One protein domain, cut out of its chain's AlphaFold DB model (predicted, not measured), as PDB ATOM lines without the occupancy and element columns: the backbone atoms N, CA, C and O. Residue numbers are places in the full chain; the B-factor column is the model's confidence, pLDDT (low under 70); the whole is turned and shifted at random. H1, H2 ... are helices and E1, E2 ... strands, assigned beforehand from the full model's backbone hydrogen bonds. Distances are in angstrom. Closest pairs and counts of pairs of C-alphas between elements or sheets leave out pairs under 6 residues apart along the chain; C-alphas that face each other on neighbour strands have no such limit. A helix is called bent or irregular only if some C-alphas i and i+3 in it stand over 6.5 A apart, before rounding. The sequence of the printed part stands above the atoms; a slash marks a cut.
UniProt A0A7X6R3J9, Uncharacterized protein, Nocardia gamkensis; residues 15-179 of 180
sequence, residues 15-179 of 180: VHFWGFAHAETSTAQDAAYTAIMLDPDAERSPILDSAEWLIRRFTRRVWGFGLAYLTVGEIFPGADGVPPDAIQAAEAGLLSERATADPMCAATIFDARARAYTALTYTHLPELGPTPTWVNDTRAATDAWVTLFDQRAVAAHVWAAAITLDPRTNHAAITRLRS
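Overview. This is residues 15 to 179 of the 180 residues of an uncharacterized protein of Nocardia gamkensis (UniProt A0A7X6R3J9). One twisted sheet of six strands forms a wall, with H1 and H4 packed over one of its faces; H3 packs on H4 and H5 on H3, farther from the sheet. H2 lies in the stretch between E3 and E4, away from the other helices. The printed part has 165 residues with five named helices and six named strands, in the order E1 E2 H1 E3 H2 E4 E5 E6 H3 H4 H5; the sheet runs E2 E1 E3 E4 E5 E6, antiparallel throughout, and the class is mixed. The whole is compact, with a radius of gyration of the C-alphas of 17.1 A and spans of 47 by 39 by 30 A.

Along the chain. E3, residues 62 to 74, is 34.2 A long and bends by 66 degrees at residue 70; E4, residues 101 to 111, is 30.0 A long and bends by 51 degrees at residue 104. E1, residues 15 to 22, 23.4 A, begins at C-alpha 15 (160.135, 151.003, 193.075). E2 is residues 29 to 37, 25.7 A; E5 residues 115 to 122, 23.5 A; E6 residues 134 to 137. The helices are H1, residues 46 to 57, 16.3 A; H2, 84 to 91; H3, 138 to 150, 16.2 A; H4, 154 to 163, 14.6 A; and H5, 171 to 177, ending at C-alpha 177 (168.897, 138.483, 176.534). H3 is irregular: C-alphas 140 and 143 are 8.7 A apart.

Arrangement. Between E3 and E4, N 67 and O 108 are 2.9 A apart, within hydrogen-bond range; between E1 and E3, N 18 and O 66, 2.8 A. E4, E5 and E6 form a meander, each strand the antiparallel neighbour of the one before. E2, H1 and E3 form a split strand-helix-strand unit, E1 between its strands, with a right-handed crossover. H1 and H4 on the same face make two layers, helices on one face of a sheet. H4 runs along the strands over E3 and E4, at a height of 7.9 A; its closest C-alpha to E3 is Ala 162, 5.1 A from that of Gly 64. H1 lies over E2 and E1 at a height of 8.5 A. H1, with residues 47 to 51 alone, touches H4, closest C-alphas Leu 48 and Ala 161, 6.1 A. H3 touches H4 at a steep tilt of 53 degrees, opposite ways, closest C-alphas Phe 149 and Ala 156, 4.8 A. H3 touches H5 at a shallow tilt of 20 degrees, closest C-alphas Thr 142 and Ala 173, 6.4 A. H2 only grazes the sheet, with residues 86 to 90. Every O i to N i+4 pair is within range in H1, H2, H4 and H5, and 7 of 9 in H3.

Size, cuts and confidence. The C-alphas farthest apart, Glu 24 and Asp 85, are 49.7 A apart. The printed part has no cut, and its long link is E5 to E6. The mean pLDDT of the printed part is 86.0; residues 24 to 29, 77, 132 to 134 and 179 are under 70.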
ATOM      1  N   VAL A  15     158.889 150.374 193.530       84.62
ATOM      2  CA  VAL A  15     160.135 151.003 193.075       84.62
ATOM      3  C   VAL A  15     159.846 152.302 192.344       84.62
ATOM      4  O   VAL A  15     158.897 152.422 191.567       84.62
ATOM      5  N   HIS A  16     160.706 153.288 192.586       88.88
ATOM      6  CA  HIS A  16     160.647 154.570 191.907       88.88
ATOM      7  C   HIS A  16     161.483 154.530 190.632       88.88
ATOM      8  O   HIS A  16     162.712 154.525 190.705       88.88
ATOM      9  N   PHE A  17     160.824 154.518 189.474       92.56
ATOM     10  CA  PHE A  17     161.471 154.355 188.177       92.56
ATOM     11  C   PHE A  17     161.526 155.664 187.393       92.56
ATOM     12  O   PHE A  17     160.548 156.410 187.315       92.56
ATOM     13  N   TRP A  18     162.683 155.933 186.799       93.38
ATOM     14  CA  TRP A  18     162.994 157.178 186.111       93.38
ATOM     15  C   TRP A  18     163.475 156.913 184.691       93.38
ATOM     16  O   TRP A  18     164.246 155.986 184.449       93.38
ATOM     17  N   GLY A  19     163.072 157.777 183.764       93.38
ATOM     18  CA  GLY A  19     163.664 157.883 182.433       93.38
ATOM     19  C   GLY A  19     164.335 159.235 182.262       93.38
ATOM     20  O   GLY A  19     163.834 160.242 182.772       93.38
ATOM     21  N   PHE A  20     165.447 159.252 181.532       91.50
ATOM     22  CA  PHE A  20     166.237 160.455 181.296       91.50
ATOM     23  C   PHE A  20     166.455 160.681 179.801       91.50
ATOM     24  O   PHE A  20     166.933 159.795 179.089       91.50
ATOM     25  N   ALA A  21     166.130 161.878 179.325       89.00
ATOM     26  CA  ALA A  21     166.274 162.292 177.936       89.00
ATOM     27  C   ALA A  21     167.119 163.566 177.814       89.00
ATOM     28  O   ALA A  21     167.287 164.340 178.761       89.00
ATOM     29  N   HIS A  22     167.688 163.775 176.627       82.25
ATOM     30  CA  HIS A  22     168.381 165.024 176.309       82.25
ATOM     31  C   HIS A  22     167.388 166.189 176.328       82.25
ATOM     32  O   HIS A  22     166.365 166.089 175.657       82.25
ATOM     33  N   ALA A  23     167.695 167.297 177.011       73.31
ATOM     34  CA  ALA A  23     166.864 168.502 176.939       73.31
ATOM     35  C   ALA A  23     167.240 169.405 175.752       73.31
ATOM     36  O   ALA A  23     168.172 169.126 174.992       73.31
ATOM     37  N   GLU A  24     166.485 170.494 175.584       60.75
ATOM     38  CA  GLU A  24     166.674 171.513 174.537       60.75
ATOM     39  C   GLU A  24     167.998 172.260 174.625       60.75
ATOM     40  O   GLU A  24     168.587 172.592 173.597       60.75
ATOM     41  N   THR A  25     168.487 172.472 175.839       55.94
ATOM     42  CA  THR A  25     169.739 173.165 176.117       55.94
ATOM     43  C   THR A  25     170.764 172.181 176.671       55.94
ATOM     44  O   THR A  25     170.425 171.252 177.402       55.94
ATOM     45  N   SER A  26     172.043 172.376 176.334       56.16
ATOM     46  CA  SER A  26     173.145 171.460 176.681       56.16
ATOM     47  C   SER A  26     173.396 171.291 178.187       56.16
ATOM     48  O   SER A  26     174.171 170.422 178.577       56.16
ATOM     49  N   THR A  27     172.755 172.106 179.025       52.41
ATOM     50  CA  THR A  27     172.873 172.093 180.490       52.41
ATOM     51  C   THR A  27     171.626 171.565 181.197       52.41
ATOM     52  O   THR A  27     171.620 171.501 182.424       52.41
ATOM     53  N   ALA A  28     170.564 171.222 180.465       61.16
ATOM     54  CA  ALA A  28     169.339 170.673 181.030       61.16
ATOM     55  C   ALA A  28     169.177 169.194 180.640       61.16
ATOM     56  O   ALA A  28     169.652 168.738 179.599       61.16
ATOM     57  N   GLN A  29     168.489 168.440 181.491       67.56
ATOM     58  CA  GLN A  29     168.054 167.073 181.218       67.56
ATOM     59  C   GLN A  29     166.551 166.994 181.460       67.56
ATOM     60  O   GLN A  29     166.065 167.534 182.455       67.56
ATOM     61  N   ASP A  30     165.833 166.324 180.562       82.88
ATOM     62  CA  ASP A  30     164.424 166.021 180.779       82.88
ATOM     63  C   ASP A  30     164.345 164.698 181.535       82.88
ATOM     64  O   ASP A  30     164.917 163.691 181.112       82.88
ATOM     65  N   ALA A  31     163.645 164.696 182.664       86.69
ATOM     66  CA  ALA A  31     163.436 163.507 183.474       86.69
ATOM     67  C   ALA A  31     161.944 163.304 183.726       86.69
ATOM     68  O   ALA A  31     161.195 164.257 183.951       86.69
ATOM     69  N   ALA A  32     161.511 162.050 183.696       87.12
ATOM     70  CA  ALA A  32     160.146 161.657 184.003       87.12
ATOM     71  C   ALA A  32     160.170 160.438 184.917       87.12
ATOM     72  O   ALA A  32     161.059 159.593 184.822       87.12
ATOM     73  N   TYR A  33     159.179 160.379 185.797       87.31
ATOM     74  CA  TYR A  33     159.084 159.420 186.882       87.31
ATOM     75  C   TYR A  33     157.768 158.652 186.813       87.31
ATOM     76  O   TYR A  33     156.733 159.223 186.455       87.31
ATOM     77  N   THR A  34     157.813 157.384 187.217       88.44
ATOM     78  CA  THR A  34     156.636 156.586 187.553       88.44
ATOM     79  C   THR A  34     156.926 155.674 188.747       88.44
ATOM     80  O   THR A  34     158.024 155.127 188.873       88.44
ATOM     81  N   ALA A  35     155.937 155.502 189.625       88.75
ATOM     82  CA  ALA A  35     155.962 154.451 190.637       88.75
ATOM     83  C   ALA A  35     155.590 153.123 189.969       88.75
ATOM     84  O   ALA A  35     154.648 153.085 189.175       88.75
ATOM     85  N   ILE A  36     156.314 152.053 190.284       87.06
ATOM     86  CA  ILE A  36     156.041 150.712 189.763       87.06
ATOM     87  C   ILE A  36     155.847 149.780 190.943       87.06
ATOM     88  O   ILE A  36     156.747 149.636 191.767       87.06
ATOM     89  N   MET A  37     154.686 149.134 190.993       85.31
ATOM     90  CA  MET A  37     154.467 147.992 191.866       85.31
ATOM     91  C   MET A  37     155.084 146.762 191.200       85.31
ATOM     92  O   MET A  37     154.760 146.429 190.059       85.31
ATOM     93  N   LEU A  38     156.025 146.139 191.892       82.31
ATOM     94  CA  LEU A  38     156.660 144.900 191.504       82.31
ATOM     95  C   LEU A  38     155.707 143.762 191.842       82.31
ATOM     96  O   LEU A  38     155.380 143.534 193.001       82.31
ATOM     97  N   ASP A  39     155.274 143.057 190.811       82.56
ATOM     98  CA  ASP A  39     154.552 141.804 190.948       82.56
ATOM     99  C   ASP A  39     155.506 140.679 190.509       82.56
ATOM    100  O   ASP A  39     155.881 140.634 189.329       82.56
ATOM    101  N   PRO A  40     155.972 139.816 191.434       74.38
ATOM    102  CA  PRO A  40     156.891 138.731 191.099       74.38
ATOM    103  C   PRO A  40     156.254 137.703 190.157       74.38
ATOM    104  O   PRO A  40     156.983 137.051 189.401       74.38
ATOM    105  N   ASP A  41     154.922 137.609 190.157       81.38
ATOM    106  CA  ASP A  41     154.139 136.669 189.358       81.38
ATOM    107  C   ASP A  41     153.702 137.267 188.012       81.38
ATOM    108  O   ASP A  41     153.109 136.569 187.186       81.38
ATOM    109  N   ALA A  42     154.043 138.532 187.735       83.88
ATOM    110  CA  ALA A  42     153.720 139.163 186.466       83.88
ATOM    111  C   ALA A  42     154.281 138.359 185.278       83.88
ATOM    112  O   ALA A  42     155.444 137.932 185.256       83.88
ATOM    113  N   GLU A  43     153.447 138.184 184.248       85.12
ATOM    114  CA  GLU A  43     153.843 137.519 182.999       85.12
ATOM    115  C   GLU A  43     154.929 138.313 182.257       85.12
ATOM    116  O   GLU A  43     155.824 137.736 181.639       85.12
ATOM    117  N   ARG A  44     154.865 139.646 182.340       86.62
ATOM    118  CA  ARG A  44     155.819 140.586 181.742       86.62
ATOM    119  C   ARG A  44     156.472 141.432 182.820       86.62
ATOM    120  O   ARG A  44     155.850 141.746 183.826       86.62
ATOM    121  N   SER A  45     157.716 141.843 182.581       89.62
ATOM    122  CA  SER A  45     158.440 142.730 183.493       89.62
ATOM    123  C   SER A  45     157.776 144.117 183.548       89.62
ATOM    124  O   SER A  45     157.828 144.843 182.548       89.62
ATOM    125  N   PRO A  46     157.239 144.550 184.710       91.31
ATOM    126  CA  PRO A  46     156.619 145.873 184.856       91.31
ATOM    127  C   PRO A  46     157.600 147.024 184.586       91.31
ATOM    128  O   PRO A  46     157.209 148.111 184.155       91.31
ATOM    129  N   ILE A  47     158.896 146.773 184.808       92.69
ATOM    130  CA  ILE A  47     159.988 147.702 184.503       92.69
ATOM    131  C   ILE A  47     160.120 147.917 182.994       92.69
ATOM    132  O   ILE A  47     160.199 149.060 182.547       92.69
ATOM    133  N   LEU A  48     160.136 146.838 182.205       93.88
ATOM    134  CA  LEU A  48     160.291 146.932 180.751       93.88
ATOM    135  C   LEU A  48     159.068 147.593 180.102       93.88
ATOM    136  O   LEU A  48     159.231 148.447 179.229       93.88
ATOM    137  N   ASP A  49     157.864 147.276 180.580       93.44
ATOM    138  CA  ASP A  49     156.628 147.911 180.107       93.44
ATOM    139  C   ASP A  49     156.615 149.419 180.429       93.44
ATOM    140  O   ASP A  49     156.279 150.256 179.585       93.44
ATOM    141  N   SER A  50     157.077 149.793 181.624       93.44
ATOM    142  CA  SER A  50     157.218 151.201 182.015       93.44
ATOM    143  C   SER A  50     158.307 151.925 181.221       93.44
ATOM    144  O   SER A  50     158.152 153.105 180.893       93.44
ATOM    145  N   ALA A  51     159.401 151.241 180.872       94.75
ATOM    146  CA  ALA A  51     160.446 151.794 180.016       94.75
ATOM    147  C   ALA A  51     159.912 152.087 178.609       94.75
ATOM    148  O   ALA A  51     160.151 153.174 178.080       94.75
ATOM    149  N   GLU A  52     159.129 151.172 178.028       93.81
ATOM    150  CA  GLU A  52     158.460 151.392 176.742       93.81
ATOM    151  C   GLU A  52     157.530 152.614 176.796       93.81
ATOM    152  O   GLU A  52     157.562 153.469 175.901       93.81
ATOM    153  N   TRP A  53     156.736 152.740 177.863       91.88
ATOM    154  CA  TRP A  53     155.870 153.901 178.062       91.88
ATOM    155  C   TRP A  53     156.666 155.211 178.157       91.88
ATOM    156  O   TRP A  53     156.320 156.189 177.489       91.88
ATOM    157  N   LEU A  54     157.760 155.232 178.926       91.62
ATOM    158  CA  LEU A  54     158.625 156.408 179.050       91.62
ATOM    159  C   LEU A  54     159.262 156.790 177.709       91.62
ATOM    160  O   LEU A  54     159.252 157.968 177.356       91.62
ATOM    161  N   ILE A  55     159.745 155.817 176.930       92.00
ATOM    162  CA  ILE A  55     160.300 156.061 175.586       92.00
ATOM    163  C   ILE A  55     159.275 156.759 174.691       92.00
ATOM    164  O   ILE A  55     159.627 157.700 173.985       92.00
ATOM    165  N   ARG A  56     158.007 156.332 174.736       90.94
ATOM    166  CA  ARG A  56     156.919 156.952 173.959       90.94
ATOM    167  C   ARG A  56     156.520 158.333 174.488       90.94
ATOM    168  O   ARG A  56     156.012 159.149 173.724       90.94
ATOM    169  N   ARG A  57     156.710 158.584 175.786       87.81
ATOM    170  CA  ARG A  57     156.374 159.855 176.441       87.81
ATOM    171  C   ARG A  57     157.365 160.968 176.110       87.81
ATOM    172  O   ARG A  57     156.950 162.121 175.997       87.81
ATOM    173  N   PHE A  58     158.654 160.657 176.010       86.88
ATOM    174  CA  PHE A  58     159.654 161.666 175.677       86.88
ATOM    175  C   PHE A  58     159.576 162.052 174.198       86.88
ATOM    176  O   PHE A  58     159.517 161.209 173.311       86.88
ATOM    177  N   THR A  59     159.628 163.354 173.921       81.50
ATOM    178  CA  THR A  59     159.718 163.886 172.549       81.50
ATOM    179  C   THR A  59     161.133 163.786 171.977       81.50
ATOM    180  O   THR A  59     161.337 163.933 170.772       81.50
ATOM    181  N   ARG A  60     162.123 163.540 172.842       84.56
ATOM    182  CA  ARG A  60     163.553 163.473 172.532       84.56
ATOM    183  C   ARG A  60     164.124 162.106 172.882       84.56
ATOM    184  O   ARG A  60     163.504 161.307 173.577       84.56
ATOM    185  N   ARG A  61     165.341 161.840 172.402       87.19
ATOM    186  CA  ARG A  61     166.014 160.560 172.628       87.19
ATOM    187  C   ARG A  61     166.330 160.370 174.116       87.19
ATOM    188  O   ARG A  61     167.085 161.151 174.698       87.19
ATOM    189  N   VAL A  62     165.772 159.305 174.686       93.00
ATOM    190  CA  VAL A  62     166.130 158.781 176.010       93.00
ATOM    191  C   VAL A  62     167.568 158.269 175.964       93.00
ATOM    192  O   VAL A  62     167.952 157.583 175.013       93.00
ATOM    193  N   TRP A  63     168.368 158.617 176.968       93.19
ATOM    194  CA  TRP A  63     169.758 158.174 177.096       93.19
ATOM    195  C   TRP A  63     169.960 157.158 178.222       93.19
ATOM    196  O   TRP A  63     170.971 156.455 178.211       93.19
ATOM    197  N   GLY A  64     169.022 157.047 179.166       94.75
ATOM    198  CA  GLY A  64     169.124 156.102 180.270       94.75
ATOM    199  C   GLY A  64     167.860 155.988 181.111       94.75
ATOM    200  O   GLY A  64     166.903 156.751 180.950       94.75
ATOM    201  N   PHE A  65     167.897 155.032 182.032       96.62
ATOM    202  CA  PHE A  65     166.856 154.773 183.020       96.62
ATOM    203  C   PHE A  65     167.472 154.621 184.403       96.62
ATOM    204  O   PHE A  65     168.635 154.243 184.530       96.62
ATOM    205  N   GLY A  66     166.700 154.884 185.448       94.19
ATOM    206  CA  GLY A  66     167.173 154.713 186.812       94.19
ATOM    207  C   GLY A  66     166.102 154.212 187.755       94.19
ATOM    208  O   GLY A  66     164.908 154.332 187.483       94.19
ATOM    209  N   LEU A  67     166.550 153.662 188.875       91.75
ATOM    210  CA  LEU A  67     165.693 153.304 189.992       91.75
ATOM    211  C   LEU A  67     166.217 153.911 191.291       91.75
ATOM    212  O   LEU A  67     167.429 154.031 191.477       91.75
ATOM    213  N   ALA A  68     165.297 154.245 192.189       87.62
ATOM    214  CA  ALA A  68     165.606 154.450 193.597       87.62
ATOM    215  C   ALA A  68     164.975 153.329 194.428       87.62
ATOM    216  O   ALA A  68     163.833 152.936 194.169       87.62
ATOM    217  N   TYR A  69     165.730 152.808 195.392       80.75
ATOM    218  CA  TYR A  69     165.333 151.685 196.235       80.75
ATOM    219  C   TYR A  69     165.884 151.838 197.652       80.75
ATOM    220  O   TYR A  69     166.926 152.457 197.871       80.75
ATOM    221  N   LEU A  70     165.169 151.258 198.613       82.19
ATOM    222  CA  LEU A  70     165.658 151.107 199.974       82.19
ATOM    223  C   LEU A  70     166.562 149.877 200.047       82.19
ATOM    224  O   LEU A  70     166.284 148.840 199.448       82.19
ATOM    225  N   THR A  71     167.661 150.009 200.769       81.25
ATOM    226  CA  THR A  71     168.620 148.938 201.022       81.25
ATOM    227  C   THR A  71     169.163 149.077 202.437       81.25
ATOM    228  O   THR A  71     168.724 149.937 203.197       81.25
ATOM    229  N   VAL A  72     170.101 148.221 202.808       84.94
ATOM    230  CA  VAL A  72     170.798 148.282 204.087       84.94
ATOM    231  C   VAL A  72     172.284 148.293 203.790       84.94
ATOM    232  O   VAL A  72     172.744 147.568 202.908       84.94
ATOM    233  N   GLY A  73     173.037 149.109 204.514       82.94
ATOM    234  CA  GLY A  73     174.487 149.100 204.417       82.94
ATOM    235  C   GLY A  73     175.145 149.508 205.719       82.94
ATOM    236  O   GLY A  73     174.504 149.959 206.661       82.94
ATOM    237  N   GLU A  74     176.452 149.314 205.767       83.19
ATOM    238  CA  GLU A  74     177.268 149.529 206.953       83.19
ATOM    239  C   GLU A  74     178.512 150.326 206.556       83.19
ATOM    240  O   GLU A  74     179.052 150.158 205.459       83.19
ATOM    241  N   ILE A  75     178.935 151.240 207.429       80.75
ATOM    242  CA  ILE A  75     180.136 152.050 207.220       80.75
ATOM    243  C   ILE A  75     181.324 151.318 207.839       80.75
ATOM    244  O   ILE A  75     181.336 151.051 209.039       80.75
ATOM    245  N   PHE A  76     182.362 151.083 207.037       82.00
ATOM    246  CA  PHE A  76     183.637 150.533 207.495       82.00
ATOM    247  C   PHE A  76     184.707 151.633 207.436       82.00
ATOM    248  O   PHE A  76     185.320 151.833 206.389       82.00
ATOM    249  N   PRO A  77     184.922 152.399 208.523       69.44
ATOM    250  CA  PRO A  77     185.840 153.543 208.520       69.44
ATOM    251  C   PRO A  77     187.327 153.137 208.547       69.44
ATOM    252  O   PRO A  77     188.198 153.999 208.441       69.44
ATOM    253  N   GLY A  78     187.627 151.848 208.730       72.56
ATOM    254  CA  GLY A  78     188.987 151.314 208.785       72.56
ATOM    255  C   GLY A  78     189.613 151.096 207.406       72.56
ATOM    256  O   GLY A  78     188.923 150.870 206.416       72.56
ATOM    257  N   ALA A  79     190.947 151.111 207.348       74.25
ATOM    258  CA  ALA A  79     191.705 150.795 206.131       74.25
ATOM    259  C   ALA A  79     191.711 149.289 205.792       74.25
ATOM    260  O   ALA A  79     192.134 148.907 204.704       74.25
ATOM    261  N   ASP A  80     191.225 148.449 206.710       78.88
ATOM    262  CA  ASP A  80     191.266 146.985 206.624       78.88
ATOM    263  C   ASP A  80     190.193 146.388 205.689       78.88
ATOM    264  O   ASP A  80     190.091 145.171 205.547       78.88
ATOM    265  N   GLY A  81     189.411 147.238 205.015       79.69
ATOM    266  CA  GLY A  81     188.360 146.825 204.087       79.69
ATOM    267  C   GLY A  81     187.081 146.353 204.784       79.69
ATOM    268  O   GLY A  81     186.826 146.672 205.943       79.69
ATOM    269  N   VAL A  82     186.243 145.624 204.040       85.69
ATOM    270  CA  VAL A  82     184.971 145.079 204.543       85.69
ATOM    271  C   VAL A  82     185.244 143.794 205.341       85.69
ATOM    272  O   VAL A  82     185.819 142.857 204.779       85.69
ATOM    273  N   PRO A  83     184.832 143.706 206.620       88.44
ATOM    274  CA  PRO A  83     184.989 142.510 207.443       88.44
ATOM    275  C   PRO A  83     184.307 141.263 206.841       88.44
ATOM    276  O   PRO A  83     183.198 141.374 206.307       88.44
ATOM    277  N   PRO A  84     184.904 140.057 206.944       89.69
ATOM    278  CA  PRO A  84     184.326 138.835 206.372       89.69
ATOM    279  C   PRO A  84     182.927 138.484 206.896       89.69
ATOM    280  O   PRO A  84     182.100 137.971 206.149       89.69
ATOM    281  N   ASP A  85     182.644 138.773 208.163       90.50
ATOM    282  CA  ASP A  85     181.334 138.567 208.786       90.50
ATOM    283  C   ASP A  85     180.263 139.507 208.211       90.50
ATOM    284  O   ASP A  85     179.104 139.113 208.082       90.50
ATOM    285  N   ALA A  86     180.640 140.725 207.812       87.38
ATOM    286  CA  ALA A  86     179.740 141.633 207.106       87.38
ATOM    287  C   ALA A  86     179.429 141.132 205.688       87.38
ATOM    288  O   ALA A  86     178.278 141.197 205.257       87.38
ATOM    289  N   ILE A  87     180.426 140.576 204.987       86.75
ATOM    290  CA  ILE A  87     180.231 139.952 203.666       86.75
ATOM    291  C   ILE A  87     179.267 138.767 203.780       86.75
ATOM    292  O   ILE A  87     178.280 138.710 203.053       86.75
ATOM    293  N   GLN A  88     179.498 137.866 204.737       88.56
ATOM    294  CA  GLN A  88     178.631 136.706 204.963       88.56
ATOM    295  C   GLN A  88     177.197 137.113 205.316       88.56
ATOM    296  O   GLN A  88     176.245 136.526 204.804       88.56
ATOM    297  N   ALA A  89     177.025 138.135 206.159       86.81
ATOM    298  CA  ALA A  89     175.700 138.653 206.484       86.81
ATOM    299  C   ALA A  89     175.001 139.258 205.256       86.81
ATOM    300  O   ALA A  89     173.801 139.051 205.084       86.81
ATOM    301  N   ALA A  90     175.727 139.965 204.384       82.44
ATOM    302  CA  ALA A  90     175.177 140.482 203.132       82.44
ATOM    303  C   ALA A  90     174.741 139.352 202.185       82.44
ATOM    304  O   ALA A  90     173.620 139.382 201.681       82.44
ATOM    305  N   GLU A  91     175.584 138.333 201.992       80.62
ATOM    306  CA  GLU A  91     175.280 137.167 201.147       80.62
ATOM    307  C   GLU A  91     174.084 136.360 201.671       80.62
ATOM    308  O   GLU A  91     173.288 135.849 200.884       80.62
ATOM    309  N   ALA A  92     173.924 136.282 202.994       84.81
ATOM    310  CA  ALA A  92     172.796 135.615 203.639       84.81
ATOM    311  C   ALA A  92     171.518 136.477 203.710       84.81
ATOM    312  O   ALA A  92     170.489 135.989 204.174       84.81
ATOM    313  N   GLY A  93     171.564 137.751 203.298       80.31
ATOM    314  CA  GLY A  93     170.441 138.685 203.446       80.31
ATOM    315  C   GLY A  93     170.153 139.105 204.895       80.31
ATOM    316  O   GLY A  93     169.078 139.620 205.180       80.31
ATOM    317  N   LEU A  94     171.108 138.906 205.806       88.00
ATOM    318  CA  LEU A  94     171.004 139.180 207.246       88.00
ATOM    319  C   LEU A  94     171.731 140.468 207.657       88.00
ATOM    320  O   LEU A  94     171.968 140.715 208.837       88.00
ATOM    321  N   LEU A  95     172.113 141.310 206.692       85.12
ATOM    322  CA  LEU A  95     172.870 142.531 206.972       85.12
ATOM    323  C   LEU A  95     172.115 143.476 207.922       85.12
ATOM    324  O   LEU A  95     172.736 144.081 208.786       85.12
ATOM    325  N   SER A  96     170.783 143.537 207.826       86.38
ATOM    326  CA  SER A  96     169.918 144.331 208.715       86.38
ATOM    327  C   SER A  96     169.933 143.896 210.177       86.38
ATOM    328  O   SER A  96     169.481 144.649 211.033       86.38
ATOM    329  N   GLU A  97     170.405 142.686 210.475       89.19
ATOM    330  CA  GLU A  97     170.484 142.173 211.847       89.19
ATOM    331  C   GLU A  97     171.757 142.636 212.566       89.19
ATOM    332  O   GLU A  97     171.885 142.491 213.784       89.19
ATOM    333  N   ARG A  98     172.714 143.205 211.827       89.88
ATOM    334  CA  ARG A  98     173.962 143.712 212.397       89.88
ATOM    335  C   ARG A  98     173.722 145.048 213.086       89.88
ATOM    336  O   ARG A  98     173.077 145.937 212.546       89.88
ATOM    337  N   ALA A  99     174.321 145.217 214.263       86.75
ATOM    338  CA  ALA A  99     174.121 146.397 215.108       86.75
ATOM    339  C   ALA A  99     174.559 147.727 214.462       86.75
ATOM    340  O   ALA A  99     174.093 148.789 214.858       86.75
ATOM    341  N   THR A 100     175.484 147.664 213.511       84.62
ATOM    342  CA  THR A 100     176.094 148.805 212.814       84.62
ATOM    343  C   THR A 100     175.504 149.047 211.426       84.62
ATOM    344  O   THR A 100     175.916 149.991 210.751       84.62
ATOM    345  N   ALA A 101     174.561 148.210 210.988       86.44
ATOM    346  CA  ALA A 101     173.887 148.386 209.715       86.44
ATOM    347  C   ALA A 101     172.769 149.433 209.818       86.44
ATOM    348  O   ALA A 101     172.051 149.507 210.814       86.44
ATOM    349  N   ASP A 102     172.611 150.224 208.761       83.44
ATOM    350  CA  ASP A 102     171.647 151.318 208.681       83.44
ATOM    351  C   ASP A 102     170.810 151.198 207.393       83.44
ATOM    352  O   ASP A 102     171.343 150.825 206.338       83.44
ATOM    353  N   PRO A 103     169.500 151.496 207.438       84.00
ATOM    354  CA  PRO A 103     168.680 151.668 206.245       84.00
ATOM    355  C   PRO A 103     169.192 152.796 205.338       84.00
ATOM    356  O   PRO A 103     169.261 153.971 205.699       84.00
ATOM    357  N   MET A 104     169.457 152.472 204.081       83.75
ATOM    358  CA  MET A 104     169.979 153.403 203.086       83.75
ATOM    359  C   MET A 104     168.995 153.582 201.936       83.75
ATOM    360  O   MET A 104     168.305 152.651 201.525       83.75
ATOM    361  N   CYS A 105     168.978 154.782 201.365       84.56
ATOM    362  CA  CYS A 105     168.354 155.031 200.076       84.56
ATOM    363  C   CYS A 105     169.434 154.992 198.996       84.56
ATOM    364  O   CYS A 105     170.418 155.735 199.054       84.56
ATOM    365  N   ALA A 106     169.247 154.122 198.014       83.56
ATOM    366  CA  ALA A 106     170.122 153.970 196.869       83.56
ATOM    367  C   ALA A 106     169.431 154.481 195.611       83.56
ATOM    368  O   ALA A 106     168.254 154.202 195.386       83.56
ATOM    369  N   ALA A 107     170.173 155.176 194.755       88.75
ATOM    370  CA  ALA A 107     169.735 155.519 193.410       88.75
ATOM    371  C   ALA A 107     170.762 155.009 192.405       88.75
ATOM    372  O   ALA A 107     171.948 155.314 192.527       88.75
ATOM    373  N   THR A 108     170.310 154.244 191.411       91.19
ATOM    374  CA  THR A 108     171.164 153.758 190.322       91.19
ATOM    375  C   THR A 108     170.601 154.171 188.973       91.19
ATOM    376  O   THR A 108     169.425 153.943 188.701       91.19
ATOM    377  N   ILE A 109     171.449 154.750 188.121       94.19
ATOM    378  CA  ILE A 109     171.143 155.090 186.729       94.19
ATOM    379  C   ILE A 109     171.974 154.196 185.814       94.19
ATOM    380  O   ILE A 109     173.189 154.114 185.969       94.19
ATOM    381  N   PHE A 110     171.325 153.586 184.830       95.19
ATOM    382  CA  PHE A 110     171.954 152.877 183.727       95.19
ATOM    383  C   PHE A 110     171.760 153.670 182.440       95.19
ATOM    384  O   PHE A 110     170.645 154.097 182.130       95.19
ATOM    385  N   ASP A 111     172.829 153.855 181.675       94.88
ATOM    386  CA  ASP A 111     172.760 154.538 180.386       94.88
ATOM    387  C   ASP A 111     172.952 153.597 179.189       94.88
ATOM    388  O   ASP A 111     173.414 152.458 179.299       94.88
ATOM    389  N   ALA A 112     172.625 154.110 178.004       95.12
ATOM    390  CA  ALA A 112     172.766 153.401 176.734       95.12
ATOM    391  C   ALA A 112     174.216 152.995 176.407       95.12
ATOM    392  O   ALA A 112     174.444 152.123 175.571       95.12
ATOM    393  N   ARG A 113     175.212 153.607 177.061       93.44
ATOM    394  CA  ARG A 113     176.648 153.324 176.885       93.44
ATOM    395  C   ARG A 113     177.128 152.224 177.836       93.44
ATOM    396  O   ARG A 113     178.338 152.037 177.975       93.44
ATOM    397  N   ALA A 114     176.191 151.521 178.476       92.81
ATOM    398  CA  ALA A 114     176.431 150.458 179.439       92.81
ATOM    399  C   ALA A 114     177.142 150.939 180.717       92.81
ATOM    400  O   ALA A 114     177.834 150.154 181.374       92.81
ATOM    401  N   ARG A 115     176.969 152.212 181.094       93.38
ATOM    402  CA  ARG A 115     177.460 152.748 182.369       93.38
ATOM    403  C   ARG A 115     176.379 152.678 183.434       93.38
ATOM    404  O   ARG A 115     175.235 153.039 183.173       93.38
ATOM    405  N   ALA A 116     176.770 152.243 184.626       92.69
ATOM    406  CA  ALA A 116     175.965 152.327 185.834       92.69
ATOM    407  C   ALA A 116     176.536 153.408 186.754       92.69
ATOM    408  O   ALA A 116     177.750 153.449 186.960       92.69
ATOM    409  N   TYR A 117     175.665 154.256 187.291       90.88
ATOM    410  CA  TYR A 117     175.976 155.328 188.231       90.88
ATOM    411  C   TYR A 117     175.151 155.103 189.490       90.88
ATOM    412  O   TYR A 117     173.931 155.237 189.430       90.88
ATOM    413  N   THR A 118     175.793 154.780 190.608       87.69
ATOM    414  CA  THR A 118     175.091 154.529 191.875       87.69
ATOM    415  C   THR A 118     175.495 155.553 192.915       87.69
ATOM    416  O   THR A 118     176.683 155.732 193.152       87.69
ATOM    417  N   ALA A 119     174.518 156.198 193.545       87.00
ATOM    418  CA  ALA A 119     174.715 157.046 194.714       87.00
ATOM    419  C   ALA A 119     173.873 156.513 195.874       87.00
ATOM    420  O   ALA A 119     172.779 155.982 195.661       87.00
ATOM    421  N   LEU A 120     174.381 156.661 197.095       84.50
ATOM    422  CA  LEU A 120     173.706 156.192 198.301       84.50
ATOM    423  C   LEU A 120     173.670 157.297 199.351       84.50
ATOM    424  O   LEU A 120     174.677 157.981 199.541       84.50
ATOM    425  N   THR A 121     172.559 157.396 200.073       84.62
ATOM    426  CA  THR A 121     172.397 158.287 201.227       84.62
ATOM    427  C   THR A 121     171.852 157.494 202.411       84.62
ATOM    428  O   THR A 121     170.909 156.715 202.260       84.62
ATOM    429  N   TYR A 122     172.429 157.704 203.593       77.88
ATOM    430  CA  TYR A 122     171.954 157.112 204.844       77.88
ATOM    431  C   TYR A 122     170.653 157.775 205.285       77.88
ATOM    432  O   TYR A 122     170.554 159.005 205.287       77.88
ATOM    433  N   THR A 123     169.659 156.974 205.671       80.25
ATOM    434  CA  THR A 123     168.349 157.515 206.064       80.25
ATOM    435  C   THR A 123     168.448 158.257 207.394       80.25
ATOM    436  O   THR A 123     167.828 159.308 207.558       80.25
ATOM    437  N   HIS A 124     169.256 157.742 208.326       79.38
ATOM    438  CA  HIS A 124     169.411 158.321 209.662       79.38
ATOM    439  C   HIS A 124     170.608 159.271 209.807       79.38
ATOM    440  O   HIS A 124     170.699 159.949 210.826       79.38
ATOM    441  N   LEU A 125     171.477 159.368 208.792       78.19
ATOM    442  CA  LEU A 125     172.652 160.255 208.768       78.19
ATOM    443  C   LEU A 125     172.711 161.089 207.468       78.19
ATOM    444  O   LEU A 125     173.682 160.995 206.706       78.19
ATOM    445  N   PRO A 126     171.666 161.879 207.146       74.19
ATOM    446  CA  PRO A 126     171.597 162.638 205.894       74.19
ATOM    447  C   PRO A 126     172.701 163.700 205.757       74.19
ATOM    448  O   PRO A 126     173.032 164.102 204.641       74.19
ATOM    449  N   GLU A 127     173.291 164.151 206.865       79.00
ATOM    450  CA  GLU A 127     174.397 165.114 206.908       79.00
ATOM    451  C   GLU A 127     175.693 164.593 206.279       79.00
ATOM    452  O   GLU A 127     176.530 165.397 205.867       79.00
ATOM    453  N   LEU A 128     175.844 163.271 206.149       75.31
ATOM    454  CA  LEU A 128     176.960 162.669 205.414       75.31
ATOM    455  C   LEU A 128     176.860 162.926 203.903       75.31
ATOM    456  O   LEU A 128     177.843 162.757 203.180       75.31
ATOM    457  N   GLY A 129     175.691 163.368 203.432       72.88
ATOM    458  CA  GLY A 129     175.420 163.584 202.022       72.88
ATOM    459  C   GLY A 129     175.451 162.282 201.213       72.88
ATOM    460  O   GLY A 129     175.561 161.183 201.762       72.88
ATOM    461  N   PRO A 130     175.320 162.384 199.883       76.56
ATOM    462  CA  PRO A 130     175.467 161.231 199.015       76.56
ATOM    463  C   PRO A 130     176.923 160.753 199.007       76.56
ATOM    464  O   PRO A 130     177.853 161.524 198.760       76.56
ATOM    465  N   THR A 131     177.111 159.457 199.230       71.31
ATOM    466  CA  THR A 131     178.401 158.784 199.029       71.31
ATOM    467  C   THR A 131     178.821 158.843 197.552       71.31
ATOM    468  O   THR A 131     177.960 158.938 196.665       71.31
ATOM    469  N   PRO A 132     180.138 158.845 197.257       62.06
ATOM    470  CA  PRO A 132     180.637 159.042 195.902       62.06
ATOM    471  C   PRO A 132     180.074 158.021 194.917       62.06
ATOM    472  O   PRO A 132     179.925 156.838 195.217       62.06
ATOM    473  N   THR A 133     179.796 158.507 193.709       65.12
ATOM    474  CA  THR A 133     179.196 157.717 192.642       65.12
ATOM    475  C   THR A 133     180.170 156.665 192.130       65.12
ATOM    476  O   THR A 133     181.193 157.014 191.535       65.12
ATOM    477  N   TRP A 134     179.853 155.381 192.284       67.81
ATOM    478  CA  TRP A 134     180.568 154.354 191.530       67.81
ATOM    479  C   TRP A 134     180.099 154.387 190.081       67.81
ATOM    480  O   TRP A 134     178.902 154.293 189.807       67.81
ATOM    481  N   VAL A 135     181.055 154.544 189.161       75.69
ATOM    482  CA  VAL A 135     180.811 154.453 187.721       75.69
ATOM    483  C   VAL A 135     181.356 153.128 187.224       75.69
ATOM    484  O   VAL A 135     182.563 152.974 187.042       75.69
ATOM    485  N   ASN A 136     180.460 152.181 186.966       82.75
ATOM    486  CA  ASN A 136     180.832 150.851 186.500       82.75
ATOM    487  C   ASN A 136     180.530 150.705 185.006       82.75
ATOM    488  O   ASN A 136     179.459 151.087 184.536       82.75
ATOM    489  N   ASP A 137     181.478 150.147 184.245       89.81
ATOM    490  CA  ASP A 137     181.193 149.646 182.897       89.81
ATOM    491  C   ASP A 137     180.547 148.265 183.021       89.81
ATOM    492  O   ASP A 137     181.223 147.275 183.302       89.81
ATOM    493  N   THR A 138     179.232 148.189 182.829       90.19
ATOM    494  CA  THR A 138     178.476 146.936 182.993       90.19
ATOM    495  C   THR A 138     178.889 145.864 181.985       90.19
ATOM    496  O   THR A 138     178.682 144.679 182.241       90.19
ATOM    497  N   ARG A 139     179.571 146.239 180.889       90.00
ATOM    498  CA  ARG A 139     180.097 145.276 179.907       90.00
ATOM    499  C   ARG A 139     181.132 144.336 180.512       90.00
ATOM    500  O   ARG A 139     181.186 143.180 180.099       90.00
ATOM    501  N   ALA A 140     181.887 144.797 181.513       89.56
ATOM    502  CA  ALA A 140     182.871 143.981 182.223       89.56
ATOM    503  C   ALA A 140     182.244 142.781 182.962       89.56
ATOM    504  O   ALA A 140     182.950 141.826 183.265       89.56
ATOM    505  N   ALA A 141     180.932 142.813 183.222       89.62
ATOM    506  CA  ALA A 141     180.200 141.780 183.953       89.62
ATOM    507  C   ALA A 141     178.877 141.401 183.259       89.62
ATOM    508  O   ALA A 141     177.873 141.150 183.922       89.62
ATOM    509  N   THR A 142     178.857 141.374 181.920       92.25
ATOM    510  CA  THR A 142     177.627 141.130 181.133       92.25
ATOM    511  C   THR A 142     176.913 139.842 181.553       92.25
ATOM    512  O   THR A 142     175.699 139.840 181.716       92.25
ATOM    513  N   ASP A 143     177.653 138.758 181.777       91.94
ATOM    514  CA  ASP A 143     177.103 137.445 182.134       91.94
ATOM    515  C   ASP A 143     176.369 137.474 183.480       91.94
ATOM    516  O   ASP A 143     175.299 136.878 183.617       91.94
ATOM    517  N   ALA A 144     176.904 138.221 184.449       91.06
ATOM    518  CA  ALA A 144     176.270 138.414 185.747       91.06
ATOM    519  C   ALA A 144     174.961 139.203 185.605       91.06
ATOM    520  O   ALA A 144     173.947 138.820 186.179       91.06
ATOM    521  N   TRP A 145     174.955 140.260 184.789       93.12
ATOM    522  CA  TRP A 145     173.745 141.038 184.519       93.12
ATOM    523  C   TRP A 145     172.665 140.238 183.786       93.12
ATOM    524  O   TRP A 145     171.494 140.374 184.126       93.12
ATOM    525  N   VAL A 146     173.042 139.380 182.834       93.25
ATOM    526  CA  VAL A 146     172.098 138.458 182.175       93.25
ATOM    527  C   VAL A 146     171.531 137.460 183.187       93.25
ATOM    528  O   VAL A 146     170.321 137.305 183.268       93.25
ATOM    529  N   THR A 147     172.375 136.875 184.039       91.56
ATOM    530  CA  THR A 147     171.918 135.952 185.095       91.56
ATOM    531  C   THR A 147     170.921 136.626 186.041       91.56
ATOM    532  O   THR A 147     169.882 136.060 186.368       91.56
ATOM    533  N   LEU A 148     171.210 137.860 186.462       90.44
ATOM    534  CA  LEU A 148     170.314 138.647 187.309       90.44
ATOM    535  C   LEU A 148     169.009 139.015 186.589       90.44
ATOM    536  O   LEU A 148     167.959 139.075 187.225       90.44
ATOM    537  N   PHE A 149     169.063 139.257 185.277       91.38
ATOM    538  CA  PHE A 149     167.874 139.493 184.461       91.38
ATOM    539  C   PHE A 149     166.971 138.256 184.450       91.38
ATOM    540  O   PHE A 149     165.779 138.378 184.726       91.38
ATOM    541  N   ASP A 150     167.543 137.067 184.245       89.25
ATOM    542  CA  ASP A 150     166.803 135.797 184.263       89.25
ATOM    543  C   ASP A 150     166.193 135.509 185.646       89.25
ATOM    544  O   ASP A 150     165.085 134.988 185.760       89.25
ATOM    545  N   GLN A 151     166.878 135.927 186.715       87.75
ATOM    546  CA  GLN A 151     166.386 135.882 188.099       87.75
ATOM    547  C   GLN A 151     165.353 136.976 188.424       87.75
ATOM    548  O   GLN A 151     164.955 137.129 189.578       87.75
ATOM    549  N   ARG A 152     164.914 137.752 187.426       87.00
ATOM    550  CA  ARG A 152     163.965 138.866 187.553       87.00
ATOM    551  C   ARG A 152     164.422 139.991 188.490       87.00
ATOM    552  O   ARG A 152     163.593 140.764 188.977       87.00
ATOM    553  N   ALA A 153     165.728 140.155 188.703       88.31
ATOM    554  CA  ALA A 153     166.246 141.247 189.518       88.31
ATOM    555  C   ALA A 153     165.871 142.605 188.901       88.31
ATOM    556  O   ALA A 153     166.153 142.891 187.733       88.31
ATOM    557  N   VAL A 154     165.271 143.485 189.705       88.81
ATOM    558  CA  VAL A 154     164.751 144.789 189.255       88.81
ATOM    559  C   VAL A 154     165.831 145.618 188.561       88.81
ATOM    560  O   VAL A 154     165.617 146.123 187.461       88.81
ATOM    561  N   ALA A 155     167.014 145.720 189.172       90.19
ATOM    562  CA  ALA A 155     168.129 146.478 188.616       90.19
ATOM    563  C   ALA A 155     168.590 145.931 187.253       90.19
ATOM    564  O   ALA A 155     168.938 146.715 186.372       90.19
ATOM    565  N   ALA A 156     168.538 144.612 187.048       92.38
ATOM    566  CA  ALA A 156     168.900 143.994 185.777       92.38
ATOM    567  C   ALA A 156     167.856 144.265 184.685       92.38
ATOM    568  O   ALA A 156     168.223 144.521 183.541       92.38
ATOM    569  N   HIS A 157     166.565 144.318 185.024       93.94
ATOM    570  CA  HIS A 157     165.539 144.777 184.084       93.94
ATOM    571  C   HIS A 157     165.725 146.249 183.684       93.94
ATOM    572  O   HIS A 157     165.578 146.588 182.509       93.94
ATOM    573  N   VAL A 158     166.100 147.125 184.626       95.31
ATOM    574  CA  VAL A 158     166.419 148.530 184.312       95.31
ATOM    575  C   VAL A 158     167.660 148.629 183.421       95.31
ATOM    576  O   VAL A 158     167.655 149.363 182.430       95.31
ATOM    577  N   TRP A 159     168.707 147.866 183.736       96.00
ATOM    578  CA  TRP A 159     169.908 147.758 182.909       96.00
ATOM    579  C   TRP A 159     169.575 147.299 181.484       96.00
ATOM    580  O   TRP A 159     169.991 147.949 180.523       96.00
ATOM    581  N   ALA A 160     168.777 146.238 181.339       96.44
ATOM    582  CA  ALA A 160     168.345 145.721 180.046       96.44
ATOM    583  C   ALA A 160     167.580 146.785 179.242       96.44
ATOM    584  O   ALA A 160     167.885 147.012 178.069       96.44
ATOM    585  N   ALA A 161     166.652 147.507 179.881       96.69
ATOM    586  CA  ALA A 161     165.964 148.629 179.249       96.69
ATOM    587  C   ALA A 161     166.956 149.689 178.738       96.69
ATOM    588  O   ALA A 161     166.857 150.123 177.590       96.69
ATOM    589  N   ALA A 162     167.957 150.064 179.539       96.94
ATOM    590  CA  ALA A 162     168.936 151.082 179.163       96.94
ATOM    591  C   ALA A 162     169.824 150.660 177.985       96.94
ATOM    592  O   ALA A 162     169.962 151.416 177.022       96.94
ATOM    593  N   ILE A 163     170.390 149.448 177.999       95.94
ATOM    594  CA  ILE A 163     171.304 149.011 176.931       95.94
ATOM    595  C   ILE A 163     170.598 148.854 175.576       95.94
ATOM    596  O   ILE A 163     171.230 149.018 174.528       95.94
ATOM    597  N   THR A 164     169.283 148.598 175.569       95.50
ATOM    598  CA  THR A 164     168.501 148.503 174.323       95.50
ATOM    599  C   THR A 164     168.325 149.847 173.607       95.50
ATOM    600  O   THR A 164     168.017 149.852 172.416       95.50
ATOM    601  N   LEU A 165     168.603 150.977 174.271       95.44
ATOM    602  CA  LEU A 165     168.607 152.315 173.658       95.44
ATOM    603  C   LEU A 165     169.769 152.524 172.659       95.44
ATOM    604  O   LEU A 165     169.714 153.431 171.815       95.44
ATOM    605  N   ASP A 166     170.815 151.694 172.738       94.88
ATOM    606  CA  ASP A 166     171.890 151.602 171.742       94.88
ATOM    607  C   ASP A 166     172.195 150.131 171.391       94.88
ATOM    608  O   ASP A 166     173.159 149.531 171.882       94.88
ATOM    609  N   PRO A 167     171.387 149.524 170.505       92.75
ATOM    610  CA  PRO A 167     171.507 148.107 170.198       92.75
ATOM    611  C   PRO A 167     172.763 147.759 169.399       92.75
ATOM    612  O   PRO A 167     173.156 146.595 169.356       92.75
ATOM    613  N   ARG A 168     173.401 148.747 168.757       92.94
ATOM    614  CA  ARG A 168     174.639 148.525 168.001       92.94
ATOM    615  C   ARG A 168     175.805 148.327 168.955       92.94
ATOM    616  O   ARG A 168     176.528 147.343 168.830       92.94
ATOM    617  N   THR A 169     175.951 149.226 169.924       90.69
ATOM    618  CA  THR A 169     177.024 149.150 170.925       90.69
ATOM    619  C   THR A 169     176.839 147.954 171.863       90.69
ATOM    620  O   THR A 169     177.822 147.323 172.250       90.69
ATOM    621  N   ASN A 170     175.590 147.592 172.177       93.62
ATOM    622  CA  ASN A 170     175.266 146.541 173.148       93.62
ATOM    623  C   ASN A 170     174.812 145.216 172.515       93.62
ATOM    624  O   ASN A 170     174.188 144.394 173.189       93.62
ATOM    625  N   HIS A 171     175.132 144.984 171.237       93.19
ATOM    626  CA  HIS A 171     174.664 143.815 170.484       93.19
ATOM    627  C   HIS A 171     174.906 142.492 171.225       93.19
ATOM    628  O   HIS A 171     173.989 141.692 171.354       93.19
ATOM    629  N   ALA A 172     176.113 142.276 171.761       90.75
ATOM    630  CA  ALA A 172     176.467 141.030 172.444       90.75
ATOM    631  C   ALA A 172     175.570 140.732 173.662       90.75
ATOM    632  O   ALA A 172     175.100 139.608 173.813       90.75
ATOM    633  N   ALA A 173     175.294 141.739 174.497       91.69
ATOM    634  CA  ALA A 173     174.408 141.591 175.650       91.69
ATOM    635  C   ALA A 173     172.955 141.348 175.207       91.69
ATOM    636  O   ALA A 173     172.300 140.435 175.701       91.69
ATOM    637  N   ILE A 174     172.473 142.101 174.213       93.69
ATOM    638  CA  ILE A 174     171.099 141.979 173.699       93.69
ATOM    639  C   ILE A 174     170.855 140.620 173.037       93.69
ATOM    640  O   ILE A 174     169.772 140.061 173.182       93.69
ATOM    641  N   THR A 175     171.836 140.067 172.318       92.62
ATOM    642  CA  THR A 175     171.717 138.718 171.751       92.62
ATOM    643  C   THR A 175     171.497 137.679 172.848       92.62
ATOM    644  O   THR A 175     170.642 136.817 172.677       92.62
ATOM    645  N   ARG A 176     172.205 137.790 173.979       90.56
ATOM    646  CA  ARG A 176     172.068 136.857 175.110       90.56
ATOM    647  C   ARG A 176     170.735 137.003 175.840       90.56
ATOM    648  O   ARG A 176     170.141 136.002 176.206       90.56
ATOM    649  N   LEU A 177     170.229 138.229 175.968       90.31
ATOM    650  CA  LEU A 177     168.897 138.483 176.534       90.31
ATOM    651  C   LEU A 177     167.751 137.899 175.692       90.31
ATOM    652  O   LEU A 177     166.650 137.738 176.196       90.31
ATOM    653  N   ARG A 178     167.980 137.633 174.399       82.62
ATOM    654  CA  ARG A 178     166.968 137.094 173.470       82.62
ATOM    655  C   ARG A 178     167.025 135.577 173.301       82.62
ATOM    656  O   ARG A 178     166.162 135.024 172.626       82.62
ATOM    657  N   SER A 179     168.076 134.927 173.792       68.56
ATOM    658  CA  SER A 179     168.282 133.481 173.640       68.56
ATOM    659  C   SER A 179     167.623 132.641 174.740       68.56
ATOM    660  O   SER A 179     167.821 131.426 174.760       68.56
TER     661      SER A 179